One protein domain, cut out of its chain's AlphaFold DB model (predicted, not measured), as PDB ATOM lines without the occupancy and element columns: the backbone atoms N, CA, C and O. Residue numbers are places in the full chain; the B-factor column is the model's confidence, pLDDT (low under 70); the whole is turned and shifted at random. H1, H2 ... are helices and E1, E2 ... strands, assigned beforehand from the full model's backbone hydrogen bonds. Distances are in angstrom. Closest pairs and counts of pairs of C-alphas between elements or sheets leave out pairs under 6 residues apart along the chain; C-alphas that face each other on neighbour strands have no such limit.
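AT A GLANCE: This is residues 5 to 99 of the 412 residues of the protein "FRG domain protein" of Clostridium ragsdalei P11 (UniProt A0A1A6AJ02). A small four-stranded sheet, E1 to E4, makes one end of a rounded domain; helices H1 and H3 sit near its E1 and E2 side, and H2 lies farther out toward the other end of the long axis. Two long stretches without a named element, residues 21 to 36 and 81 to 99, make up much of the rest. The printed part has 95 residues, with three named helices and then four named strands along the chain; the sheet runs E1 - E2 - E3 - E4, all antiparallel. The class is mixed, helices and strands, though under half of the residues are in named elements. The whole is compact, with a radius of gyration of the C-alphas of 12.4 A and spans of 37 by 28 by 22 A.

IN THESE COORDINATES: In the sheet, E1 is residues 52 to 54, E2 is residues 59 to 62, 10.3 A long, E3 is residues 66 to 69, 10.7 A long, and E4 is residues 78 to 80, ending at C-alpha 80 at (64.374, 29.873, 85.205). H3, the longest helix, is residues 37 to 47 and measures 15.4 A from C-alpha 37 at (74.906, 30.421, 75.568). H1 is residues 7 to 13, 9.8 A long, beginning at C-alpha 7 at (66.726, 21.523, 70.051). H2 is residues 15 to 20, 8.7 A long.

HOW THE PARTS SIT: The strands form a meander, each the antiparallel neighbour of the one before, with E1 and E4 as edge strands. From edge to edge the strands' lines turn by 51 degrees. In the hairpin of E1 and E2, N 53 and O 61 are within hydrogen-bond range at 2.8 A. In the hairpin of E2 and E3, N 62 and O 66 are 2.8 A apart, and in that of E3 and E4, N 67 and O 79 are 2.9 A apart. H1 only grazes the sheet, with its residues 7 to 10; its closest C-alphas to E1 are those of Ile 7 and Leu 53, 5.4 A apart. Just before H1, residues 5 to 6 pair with residues 53 to 54 of E1, parallel. H3 also only grazes the sheet, with its residues 38 to 46; its closest C-alphas to E2 are those of Val 42 and Lys 62, 7.6 A apart. H1 and H3 are near each other, with 5 pairs of C-alphas within 10 A. H2 is not on the sheet; it is close to H1 but not clearly touching, about perpendicular at 80 degrees, with the C-alphas of Leu 11 and Ile 18 closest at 7.3 A. In H1, H2 and H3 every O i to N i+4 pair is within hydrogen-bond range.

THE WHOLE: The two C-alphas farthest apart, those of Asn 20 and Lys 74, are 37.7 A apart. The printed part has no cut. The link from H2 to H3, 16 residues, is long. Residues 91 to 92 pair with residues 97 to 98, antiparallel. Mean pLDDT of the printed part is 70.0, with 45 residues under 70, among them residues 22 to 35, 70 to 77 and 84 to 99.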
ATOM      1  N   GLN A   5      59.859  23.296  68.834       81.75
ATOM      2  CA  GLN A   5      60.889  22.689  67.977       81.75
ATOM      3  C   GLN A   5      61.878  21.827  68.782       81.75
ATOM      4  O   GLN A   5      62.228  22.152  69.910       81.75
ATOM      5  N   ASP A   6      62.351  20.717  68.207       82.44
ATOM      6  CA  ASP A   6      63.455  19.936  68.782       82.44
ATOM      7  C   ASP A   6      64.762  20.749  68.780       82.44
ATOM      8  O   ASP A   6      65.106  21.375  67.771       82.44
ATOM      9  N   ILE A   7      65.499  20.730  69.895       80.75
ATOM     10  CA  ILE A   7      66.726  21.523  70.051       80.75
ATOM     11  C   ILE A   7      67.811  21.147  69.037       80.75
ATOM     12  O   ILE A   7      68.453  22.037  68.480       80.75
ATOM     13  N   ARG A   8      67.989  19.860  68.713       72.50
ATOM     14  CA  ARG A   8      69.019  19.409  67.761       72.50
ATOM     15  C   ARG A   8      68.707  19.940  66.369       72.50
ATOM     16  O   ARG A   8      69.586  20.472  65.688       72.50
ATOM     17  N   LYS A   9      67.436  19.852  65.967       75.69
ATOM     18  CA  LYS A   9      66.946  20.424  64.711       75.69
ATOM     19  C   LYS A   9      67.113  21.945  64.695       75.69
ATOM     20  O   LYS A   9      67.656  22.474  63.734       75.69
ATOM     21  N   PHE A  10      66.724  22.643  65.761       82.06
ATOM     22  CA  PHE A  10      66.875  24.099  65.858       82.06
ATOM     23  C   PHE A  10      68.336  24.556  65.729       82.06
ATOM     24  O   PHE A  10      68.621  25.520  65.013       82.06
ATOM     25  N   LEU A  11      69.269  23.843  66.367       75.56
ATOM     26  CA  LEU A  11      70.699  24.129  66.271       75.56
ATOM     27  C   LEU A  11      71.261  23.825  64.870       75.56
ATOM     28  O   LEU A  11      72.067  24.598  64.353       75.56
ATOM     29  N   LYS A  12      70.807  22.743  64.222       71.19
ATOM     30  CA  LYS A  12      71.188  22.400  62.841       71.19
ATOM     31  C   LYS A  12      70.692  23.447  61.838       71.19
ATOM     32  O   LYS A  12      71.490  23.948  61.046       71.19
ATOM     33  N   ASP A  13      69.417  23.821  61.922       77.00
ATOM     34  CA  ASP A  13      68.755  24.769  61.015       77.00
ATOM     35  C   ASP A  13      69.352  26.193  61.110       77.00
ATOM     36  O   ASP A  13      69.262  26.973  60.164       77.00
ATOM     37  N   ASN A  14      69.992  26.544  62.236       73.62
ATOM     38  CA  ASN A  14      70.560  27.876  62.485       73.62
ATOM     39  C   ASN A  14      72.095  27.892  62.649       73.62
ATOM     40  O   ASN A  14      72.647  28.889  63.127       73.62
ATOM     41  N   LYS A  15      72.796  26.826  62.230       65.69
ATOM     42  CA  LYS A  15      74.246  26.604  62.429       65.69
ATOM     43  C   LYS A  15      75.124  27.839  62.167       65.69
ATOM     44  O   LYS A  15      76.001  28.149  62.972       65.69
ATOM     45  N   ASN A  16      74.869  28.568  61.079       66.00
ATOM     46  CA  ASN A  16      75.657  29.747  60.697       66.00
ATOM     47  C   ASN A  16      75.469  30.923  61.675       66.00
ATOM     48  O   ASN A  16      76.433  31.595  62.028       66.00
ATOM     49  N   ILE A  17      74.243  31.147  62.160       72.50
ATOM     50  CA  ILE A  17      73.936  32.217  63.125       72.50
ATOM     51  C   ILE A  17      74.541  31.874  64.492       72.50
ATOM     52  O   ILE A  17      75.152  32.727  65.131       72.50
ATOM     53  N   ILE A  18      74.434  30.605  64.896       71.88
ATOM     54  CA  ILE A  18      75.004  30.058  66.136       71.88
ATOM     55  C   ILE A  18      76.522  30.240  66.193       71.88
ATOM     56  O   ILE A  18      77.051  30.640  67.230       71.88
ATOM     57  N   PHE A  19      77.215  29.992  65.077       64.06
ATOM     58  CA  PHE A  19      78.657  30.199  64.969       64.06
ATOM     59  C   PHE A  19      79.019  31.693  65.003       64.06
ATOM     60  O   PHE A  19      79.852  32.105  65.809       64.06
ATOM     61  N   ASN A  20      78.348  32.520  64.192       68.88
ATOM     62  CA  ASN A  20      78.651  33.951  64.075       68.88
ATOM     63  C   ASN A  20      78.402  34.722  65.381       68.88
ATOM     64  O   ASN A  20      79.209  35.570  65.757       68.88
ATOM     65  N   ARG A  21      77.323  34.399  66.107       73.06
ATOM     66  CA  ARG A  21      77.017  34.985  67.424       73.06
ATOM     67  C   ARG A  21      77.783  34.335  68.582       73.06
ATOM     68  O   ARG A  21      77.578  34.727  69.723       73.06
ATOM     69  N   LYS A  22      78.653  33.350  68.315       67.81
ATOM     70  CA  LYS A  22      79.403  32.581  69.328       67.81
ATOM     71  C   LYS A  22      78.508  31.919  70.390       67.81
ATOM     72  O   LYS A  22      78.956  31.695  71.511       67.81
ATOM     73  N   ILE A  23      77.267  31.566  70.029       69.38
ATOM     74  CA  ILE A  23      76.317  30.876  70.922       69.38
ATOM     75  C   ILE A  23      76.924  29.547  71.382       69.38
ATOM     76  O   ILE A  23      76.831  29.184  72.548       69.38
ATOM     77  N   ILE A  24      77.620  28.857  70.479       64.94
ATOM     78  CA  ILE A  24      78.539  27.768  70.811       64.94
ATOM     79  C   ILE A  24      79.962  28.297  70.635       64.94
ATOM     80  O   ILE A  24      80.276  28.867  69.589       64.94
ATOM     81  N   ASN A  25      80.838  28.088  71.622       54.00
ATOM     82  CA  ASN A  25      82.249  28.456  71.505       54.00
ATOM     83  C   ASN A  25      82.984  27.455  70.587       54.00
ATOM     84  O   ASN A  25      83.185  26.309  70.995       54.00
ATOM     85  N   PRO A  26      83.446  27.856  69.385       45.88
ATOM     86  CA  PRO A  26      84.083  26.936  68.444       45.88
ATOM     87  C   PRO A  26      85.512  26.539  68.844       45.88
ATOM     88  O   PRO A  26      86.058  25.611  68.253       45.88
ATOM     89  N   LYS A  27      86.118  27.227  69.826       40.62
ATOM     90  CA  LYS A  27      87.427  26.884  70.407       40.62
ATOM     91  C   LYS A  27      87.323  25.960  71.627       40.62
ATOM     92  O   LYS A  27      88.350  25.487  72.101       40.62
ATOM     93  N   SER A  28      86.118  25.705  72.145       46.66
ATOM     94  CA  SER A  28      85.920  24.646  73.139       46.66
ATOM     95  C   SER A  28      86.063  23.293  72.447       46.66
ATOM     96  O   SER A  28      85.385  23.057  71.444       46.66
ATOM     97  N   GLN A  29      86.902  22.407  72.994       41.88
ATOM     98  CA  GLN A  29      87.121  21.053  72.463       41.88
ATOM     99  C   GLN A  29      85.798  20.293  72.255       41.88
ATOM    100  O   GLN A  29      85.663  19.557  71.279       41.88
ATOM    101  N   ASN A  30      84.789  20.567  73.092       47.59
ATOM    102  CA  ASN A  30      83.545  19.798  73.137       47.59
ATOM    103  C   ASN A  30      82.343  20.496  72.458       47.59
ATOM    104  O   ASN A  30      81.279  19.900  72.341       47.59
ATOM    105  N   LYS A  31      82.486  21.747  71.984       54.72
ATOM    106  CA  LYS A  31      81.443  22.499  71.234       54.72
ATOM    107  C   LYS A  31      80.046  22.526  71.901       54.72
ATOM    108  O   LYS A  31      79.018  22.494  71.214       54.72
ATOM    109  N   TYR A  32      79.994  22.618  73.230       59.12
ATOM    110  CA  TYR A  32      78.732  22.683  73.976       59.12
ATOM    111  C   TYR A  32      78.211  24.109  74.218       59.12
ATOM    112  O   TYR A  32      78.976  25.077  74.257       59.12
ATOM    113  N   LEU A  33      76.893  24.211  74.400       65.69
ATOM    114  CA  LEU A  33      76.199  25.350  74.985       65.69
ATOM    115  C   LEU A  33      76.445  25.341  76.503       65.69
ATOM    116  O   LEU A  33      76.275  24.322  77.171       65.69
ATOM    117  N   ASN A  34      76.812  26.487  77.058       65.00
ATOM    118  CA  ASN A  34      77.038  26.690  78.490       65.00
ATOM    119  C   ASN A  34      76.115  27.804  79.017       65.00
ATOM    120  O   ASN A  34      75.258  28.293  78.280       65.00
ATOM    121  N   GLY A  35      76.274  28.229  80.271       65.00
ATOM    122  CA  GLY A  35      75.438  29.291  80.843       65.00
ATOM    123  C   GLY A  35      75.475  30.631  80.087       65.00
ATOM    124  O   GLY A  35      74.458  31.315  80.021       65.00
ATOM    125  N   HIS A  36      76.577  30.974  79.409       71.38
ATOM    126  CA  HIS A  36      76.648  32.164  78.542       71.38
ATOM    127  C   HIS A  36      75.879  31.984  77.219       71.38
ATOM    128  O   HIS A  36      75.504  32.960  76.575       71.38
ATOM    129  N   SER A  37      75.635  30.742  76.798       75.38
ATOM    130  CA  SER A  37      74.906  30.421  75.568       75.38
ATOM    131  C   SER A  37      73.393  30.595  75.699       75.38
ATOM    132  O   SER A  37      72.720  30.751  74.684       75.38
ATOM    133  N   VAL A  38      72.852  30.537  76.923       80.19
ATOM    134  CA  VAL A  38      71.404  30.528  77.203       80.19
ATOM    135  C   VAL A  38      70.720  31.790  76.680       80.19
ATOM    136  O   VAL A  38      69.723  31.695  75.970       80.19
ATOM    137  N   GLU A  39      71.274  32.961  76.995       85.12
ATOM    138  CA  GLU A  39      70.731  34.267  76.603       85.12
ATOM    139  C   GLU A  39      70.675  34.408  75.076       85.12
ATOM    140  O   GLU A  39      69.598  34.583  74.505       85.12
ATOM    141  N   LEU A  40      71.799  34.161  74.403       85.88
ATOM    142  CA  LEU A  40      71.903  34.217  72.942       85.88
ATOM    143  C   LEU A  40      71.023  33.167  72.232       85.88
ATOM    144  O   LEU A  40      70.528  33.406  71.127       85.88
ATOM    145  N   LEU A  41      70.825  31.992  72.843       86.44
ATOM    146  CA  LEU A  41      69.933  30.955  72.321       86.44
ATOM    147  C   LEU A  41      68.463  31.378  72.432       86.44
ATOM    148  O   LEU A  41      67.711  31.194  71.477       86.44
ATOM    149  N   VAL A  42      68.065  31.973  73.559       89.25
ATOM    150  CA  VAL A  42      66.703  32.478  73.790       89.25
ATOM    151  C   VAL A  42      66.390  33.697  72.909       89.25
ATOM    152  O   VAL A  42      65.276  33.818  72.398       89.25
ATOM    153  N   GLU A  43      67.364  34.567  72.640       90.81
ATOM    154  CA  GLU A  43      67.233  35.616  71.617       90.81
ATOM    155  C   GLU A  43      66.985  35.020  70.223       90.81
ATOM    156  O   GLU A  43      66.045  35.414  69.527       90.81
ATOM    157  N   LEU A  44      67.776  34.017  69.829       89.62
ATOM    158  CA  LEU A  44      67.604  33.328  68.552       89.62
ATOM    159  C   LEU A  44      66.252  32.596  68.466       89.62
ATOM    160  O   LEU A  44      65.636  32.572  67.401       89.62
ATOM    161  N   MET A  45      65.758  32.028  69.571       92.88
ATOM    162  CA  MET A  45      64.411  31.452  69.660       92.88
ATOM    163  C   MET A  45      63.341  32.499  69.320       92.88
ATOM    164  O   MET A  45      62.523  32.255  68.429       92.88
ATOM    165  N   LYS A  46      63.407  33.692  69.929       92.94
ATOM    166  CA  LYS A  46      62.475  34.808  69.666       92.94
ATOM    167  C   LYS A  46      62.512  35.273  68.216       92.94
ATOM    168  O   LYS A  46      61.464  35.377  67.583       92.94
ATOM    169  N   GLU A  47      63.701  35.470  67.650       93.00
ATOM    170  CA  GLU A  47      63.864  35.839  66.234       93.00
ATOM    171  C   GLU A  47      63.235  34.816  65.281       93.00
ATOM    172  O   GLU A  47      62.618  35.170  64.276       93.00
ATOM    173  N   LYS A  48      63.364  33.525  65.603       90.50
ATOM    174  CA  LYS A  48      62.794  32.417  64.823       90.50
ATOM    175  C   LYS A  48      61.338  32.115  65.195       90.50
ATOM    176  O   LYS A  48      60.758  31.172  64.638       90.50
ATOM    177  N   LYS A  49      60.750  32.918  66.090       92.88
ATOM    178  CA  LYS A  49      59.402  32.785  66.661       92.88
ATOM    179  C   LYS A  49      59.142  31.402  67.266       92.88
ATOM    180  O   LYS A  49      58.046  30.880  67.114       92.88
ATOM    181  N   VAL A  50      60.168  30.773  67.844       89.56
ATOM    182  CA  VAL A  50      60.110  29.466  68.519       89.56
ATOM    183  C   VAL A  50      59.908  29.712  70.008       89.56
ATOM    184  O   VAL A  50      60.825  30.144  70.693       89.56
ATOM    185  N   GLU A  51      58.710  29.433  70.505       87.88
ATOM    186  CA  GLU A  51      58.328  29.678  71.903       87.88
ATOM    187  C   GLU A  51      58.897  28.609  72.852       87.88
ATOM    188  O   GLU A  51      59.137  28.881  74.027       87.88
ATOM    189  N   LYS A  52      59.154  27.390  72.347       87.38
ATOM    190  CA  LYS A  52      59.657  26.263  73.147       87.38
ATOM    191  C   LYS A  52      60.618  25.365  72.365       87.38
ATOM    192  O   LYS A  52      60.268  24.832  71.311       87.38
ATOM    193  N   LEU A  53      61.792  25.119  72.938       85.12
ATOM    194  CA  LEU A  53      62.692  24.038  72.542       85.12
ATOM    195  C   LEU A  53      62.456  22.802  73.410       85.12
ATOM    196  O   LEU A  53      62.373  22.914  74.631       85.12
ATOM    197  N   ILE A  54      62.376  21.625  72.788       81.12
ATOM    198  CA  ILE A  54      62.243  20.331  73.477       81.12
ATOM    199  C   ILE A  54      63.486  19.459  73.282       81.12
ATOM    200  O   ILE A  54      64.162  19.534  72.255       81.12
ATOM    201  N   CYS A  55      63.762  18.623  74.281       70.00
ATOM    202  CA  CYS A  55      64.850  17.651  74.307       70.00
ATOM    203  C   CYS A  55      64.291  16.223  74.399       70.00
ATOM    204  O   CYS A  55      63.264  15.983  75.035       70.00
ATOM    205  N   SER A  56      65.018  15.243  73.857       61.50
ATOM    206  CA  SER A  56      64.638  13.816  73.887       61.50
ATOM    207  C   SER A  56      64.548  13.204  75.296       61.50
ATOM    208  O   SER A  56      64.031  12.105  75.461       61.50
ATOM    209  N   SER A  57      65.055  13.907  76.309       59.81
ATOM    210  CA  SER A  57      65.119  13.520  77.723       59.81
ATOM    211  C   SER A  57      64.061  14.207  78.600       59.81
ATOM    212  O   SER A  57      64.240  14.304  79.810       59.81
ATOM    213  N   GLY A  58      62.977  14.726  78.010       64.06
ATOM    214  CA  GLY A  58      61.864  15.349  78.743       64.06
ATOM    215  C   GLY A  58      62.107  16.774  79.242       64.06
ATOM    216  O   GLY A  58      61.193  17.367  79.817       64.06
ATOM    217  N   TRP A  59      63.296  17.338  79.000       73.12
ATOM    218  CA  TRP A  59      63.535  18.766  79.190       73.12
ATOM    219  C   TRP A  59      62.841  19.597  78.109       73.12
ATOM    220  O   TRP A  59      62.865  19.245  76.926       73.12
ATOM    221  N   TYR A  60      62.314  20.752  78.501       82.00
ATOM    222  CA  TYR A  60      62.056  21.856  77.583       82.00
ATOM    223  C   TYR A  60      62.597  23.175  78.134       82.00
ATOM    224  O   TYR A  60      62.688  23.348  79.347       82.00
ATOM    225  N   LEU A  61      62.931  24.093  77.227       85.62
ATOM    226  CA  LEU A  61      63.296  25.484  77.498       85.62
ATOM    227  C   LEU A  61      62.357  26.391  76.700       85.62
ATOM    228  O   LEU A  61      62.155  26.170  75.505       85.62
ATOM    229  N   LYS A  62      61.789  27.404  77.346       86.81
ATOM    230  CA  LYS A  62      60.948  28.423  76.716       86.81
ATOM    231  C   LYS A  62      61.720  29.703  76.407       86.81
ATOM    232  O   LYS A  62      62.765  29.985  76.990       86.81
ATOM    233  N   ASP A  63      61.163  30.520  75.521       89.81
ATOM    234  CA  ASP A  63      61.698  31.841  75.174       89.81
ATOM    235  C   ASP A  63      61.586  32.887  76.311       89.81
ATOM    236  O   ASP A  63      62.263  33.920  76.306       89.81
ATOM    237  N   ASN A  64      60.786  32.611  77.341       87.44
ATOM    238  CA  ASN A  64      60.758  33.357  78.601       87.44
ATOM    239  C   ASN A  64      61.789  32.861  79.639       87.44
ATOM    240  O   ASN A  64      61.738  33.299  80.786       87.44
ATOM    241  N   TYR A  65      62.741  32.012  79.230       86.44
ATOM    242  CA  TYR A  65      63.769  31.370  80.062       86.44
ATOM    243  C   TYR A  65      63.268  30.271  81.011       86.44
ATOM    244  O   TYR A  65      64.101  29.616  81.638       86.44
ATOM    245  N   ASP A  66      61.963  30.004  81.100       84.19
ATOM    246  CA  ASP A  66      61.474  28.902  81.930       84.19
ATOM    247  C   ASP A  66      61.909  27.559  81.347       84.19
ATOM    248  O   ASP A  66      61.738  27.284  80.154       84.19
ATOM    249  N   TYR A  67      62.405  26.684  82.213       84.06
ATOM    250  CA  TYR A  67      62.684  25.299  81.884       84.06
ATOM    251  C   TYR A  67      61.874  24.345  82.757       84.06
ATOM    252  O   TYR A  67      61.464  24.677  83.870       84.06
ATOM    253  N   TYR A  68      61.691  23.120  82.270       75.94
ATOM    254  CA  TYR A  68      61.046  22.036  83.010       75.94
ATOM    255  C   TYR A  68      61.573  20.679  82.555       75.94
ATOM    256  O   TYR A  68      61.912  20.523  81.384       75.94
ATOM    257  N   ASN A  69      61.561  19.688  83.447       71.50
ATOM    258  CA  ASN A  69      61.774  18.280  83.119       71.50
ATOM    259  C   ASN A  69      60.635  17.412  83.661       71.50
ATOM    260  O   ASN A  69      60.362  17.398  84.861       71.50
ATOM    261  N   SER A  70      60.010  16.604  82.805       60.16
ATOM    262  CA  SER A  70      59.006  15.620  83.231       60.16
ATOM    263  C   SER A  70      59.536  14.564  84.212       60.16
ATOM    264  O   SER A  70      58.747  14.042  84.999       60.16
ATOM    265  N   TYR A  71      60.842  14.284  84.189       60.19
ATOM    266  CA  TYR A  71      61.505  13.176  84.885       60.19
ATOM    267  C   TYR A  71      62.396  13.596  86.074       60.19
ATOM    268  O   TYR A  71      62.943  12.729  86.753       60.19
ATOM    269  N   ALA A  72      62.563  14.895  86.354       53.53
ATOM    270  CA  ALA A  72      63.388  15.361  87.476       53.53
ATOM    271  C   ALA A  72      62.637  15.349  88.824       53.53
ATOM    272  O   ALA A  72      61.408  15.464  88.884       53.53
ATOM    273  N   LYS A  73      63.393  15.241  89.930       56.03
ATOM    274  CA  LYS A  73      62.862  15.298  91.306       56.03
ATOM    275  C   LYS A  73      62.153  16.636  91.569       56.03
ATOM    276  O   LYS A  73      62.576  17.672  91.067       56.03
ATOM    277  N   LYS A  74      61.105  16.613  92.407       50.59
ATOM    278  CA  LYS A  74      60.144  17.720  92.638       50.59
ATOM    279  C   LYS A  74      60.782  19.109  92.833       50.59
ATOM    280  O   LYS A  74      60.296  20.062  92.240       50.59
ATOM    281  N   VAL A  75      61.864  19.197  93.612       51.91
ATOM    282  CA  VAL A  75      62.578  20.449  93.960       51.91
ATOM    283  C   VAL A  75      63.257  21.110  92.749       51.91
ATOM    284  O   VAL A  75      63.448  22.317  92.727       51.91
ATOM    285  N   TYR A  76      63.577  20.325  91.720       56.94
ATOM    286  CA  TYR A  76      64.429  20.708  90.586       56.94
ATOM    287  C   TYR A  76      63.729  20.504  89.235       56.94
ATOM    288  O   TYR A  76      64.356  20.426  88.178       56.94
ATOM    289  N   LYS A  77      62.403  20.348  89.283       63.47
ATOM    290  CA  LYS A  77      61.569  19.949  88.149       63.47
ATOM    291  C   LYS A  77      61.285  21.093  87.176       63.47
ATOM    292  O   LYS A  77      60.968  20.842  86.018       63.47
ATOM    293  N   THR A  78      61.371  22.326  87.659       72.31
ATOM    294  CA  THR A  78      61.083  23.565  86.937       72.31
ATOM    295  C   THR A  78      61.971  24.672  87.499       72.31
ATOM    296  O   THR A  78      62.345  24.606  88.667       72.31
ATOM    297  N   GLY A  79      62.287  25.685  86.699       76.25
ATOM    298  CA  GLY A  79      63.063  26.847  87.139       76.25
ATOM    299  C   GLY A  79      63.261  27.842  86.002       76.25
ATOM    300  O   GLY A  79      62.749  27.623  84.903       76.25
ATOM    301  N   ASN A  80      64.010  28.919  86.246       81.75
ATOM    302  CA  ASN A  80      64.374  29.873  85.205       81.75
ATOM    303  C   ASN A  80      65.859  29.736  84.842       81.75
ATOM    304  O   ASN A  80      66.730  29.649  85.705       81.75
ATOM    305  N   ALA A  81      66.168  29.699  83.547       76.88
ATOM    306  CA  ALA A  81      67.523  29.456  83.055       76.88
ATOM    307  C   ALA A  81      68.490  30.634  83.302       76.88
ATOM    308  O   ALA A  81      69.693  30.479  83.097       76.88
ATOM    309  N   LYS A  82      67.986  31.796  83.746       77.06
ATOM    310  CA  LYS A  82      68.804  32.941  84.182       77.06
ATOM    311  C   LYS A  82      69.442  32.758  85.556       77.06
ATOM    312  O   LYS A  82      70.466  33.386  85.811       77.06
ATOM    313  N   ASP A  83      68.864  31.905  86.398       73.62
ATOM    314  CA  ASP A  83      69.301  31.692  87.784       73.62
ATOM    315  C   ASP A  83      70.451  30.666  87.883       73.62
ATOM    316  O   ASP A  83      70.865  30.279  88.973       73.62
ATOM    317  N   LEU A  84      70.954  30.193  86.738       67.81
ATOM    318  CA  LEU A  84      71.985  29.161  86.623       67.81
ATOM    319  C   LEU A  84      73.389  29.775  86.566       67.81
ATOM    320  O   LEU A  84      73.587  30.823  85.947       67.81
ATOM    321  N   ASP A  85      74.387  29.096  87.147       62.41
ATOM    322  CA  ASP A  85      75.779  29.553  87.057       62.41
ATOM    323  C   ASP A  85      76.233  29.628  85.591       62.41
ATOM    324  O   ASP A  85      76.219  28.653  84.833       62.41
ATOM    325  N   ARG A  86      76.703  30.817  85.205       58.59
ATOM    326  CA  ARG A  86      77.197  31.121  83.862       58.59
ATOM    327  C   ARG A  86      78.409  30.266  83.478       58.59
ATOM    328  O   ARG A  86      78.633  30.052  82.285       58.59
ATOM    329  N   LYS A  87      79.190  29.778  84.450       51.12
ATOM    330  CA  LYS A  87      80.366  28.924  84.200       51.12
ATOM    331  C   LYS A  87      80.018  27.449  83.953       51.12
ATOM    332  O   LYS A  87      80.844  26.748  83.376       51.12
ATOM    333  N   GLY A  88      78.822  26.992  84.329       54.38
ATOM    334  CA  GLY A  88      78.394  25.600  84.176       54.38
ATOM    335  C   GLY A  88      77.975  25.204  82.753       54.38
ATOM    336  O   GLY A  88      77.594  26.034  81.915       54.38
ATOM    337  N   TYR A  89      77.994  23.894  82.481       54.28
ATOM    338  CA  TYR A  89      77.430  23.311  81.256       54.28
ATOM    339  C   TYR A  89      75.905  23.215  81.356       54.28
ATOM    340  O   TYR A  89      75.358  22.159  81.667       54.28
ATOM    341  N   VAL A  90      75.216  24.318  81.045       56.59
ATOM    342  CA  VAL A  90      73.743  24.346  81.012       56.59
ATOM    343  C   VAL A  90      73.160  23.389  79.964       56.59
ATOM    344  O   VAL A  90      72.028  22.945  80.130       56.59
ATOM    345  N   PHE A  91      73.924  22.976  78.942       58.12
ATOM    346  CA  PHE A  91      73.576  21.807  78.132       58.12
ATOM    347  C   PHE A  91      74.720  20.792  78.060       58.12
ATOM    348  O   PHE A  91      75.894  21.149  77.989       58.12
ATOM    349  N   VAL A  92      74.357  19.511  78.038       50.59
ATOM    350  CA  VAL A  92      75.266  18.356  78.057       50.59
ATOM    351  C   VAL A  92      74.971  17.452  76.853       50.59
ATOM    352  O   VAL A  92      73.841  17.428  76.361       50.59
ATOM    353  N   GLY A  93      75.988  16.732  76.361       51.72
ATOM    354  CA  GLY A  93      75.871  15.689  75.333       51.72
ATOM    355  C   GLY A  93      75.322  16.196  73.997       51.72
ATOM    356  O   GLY A  93      74.111  16.236  73.796       51.72
ATOM    357  N   GLN A  94      76.201  16.611  73.079       51.34
ATOM    358  CA  GLN A  94      75.858  17.195  71.763       51.34
ATOM    359  C   GLN A  94      74.798  18.326  71.797       51.34
ATOM    360  O   GLN A  94      74.123  18.571  70.797       51.34
ATOM    361  N   ASN A  95      74.645  19.034  72.923       59.94
ATOM    362  CA  ASN A  95      73.597  20.047  73.147       59.94
ATOM    363  C   ASN A  95      72.162  19.489  73.128       59.94
ATOM    364  O   ASN A  95      71.225  20.168  72.712       59.94
ATOM    365  N   THR A  96      71.992  18.235  73.558       52.09
ATOM    366  CA  THR A  96      70.719  17.495  73.477       52.09
ATOM    367  C   THR A  96      69.976  17.384  74.809       52.09
ATOM    368  O   THR A  96      68.826  16.942  74.831       52.09
ATOM    369  N   PHE A  97      70.615  17.781  75.911       51.69
ATOM    370  CA  PHE A  97      70.111  17.704  77.279       51.69
ATOM    371  C   PHE A  97      70.371  19.037  77.988       51.69
ATOM    372  O   PHE A  97      71.491  19.529  77.919       51.69
ATOM    373  N   LEU A  98      69.383  19.602  78.688       54.28
ATOM    374  CA  LEU A  98      69.577  20.760  79.571       54.28
ATOM    375  C   LEU A  98      70.019  20.253  80.957       54.28
ATOM    376  O   LEU A  98      69.296  19.469  81.559       54.28
ATOM    377  N   ASN A  99      71.177  20.668  81.475       56.00
ATOM    378  CA  ASN A  99      71.618  20.333  82.832       56.00
ATOM    379  C   ASN A  99      71.827  21.595  83.685       56.00
ATOM    380  O   ASN A  99      72.890  22.208  83.615       56.00
TER     381      ASN A  99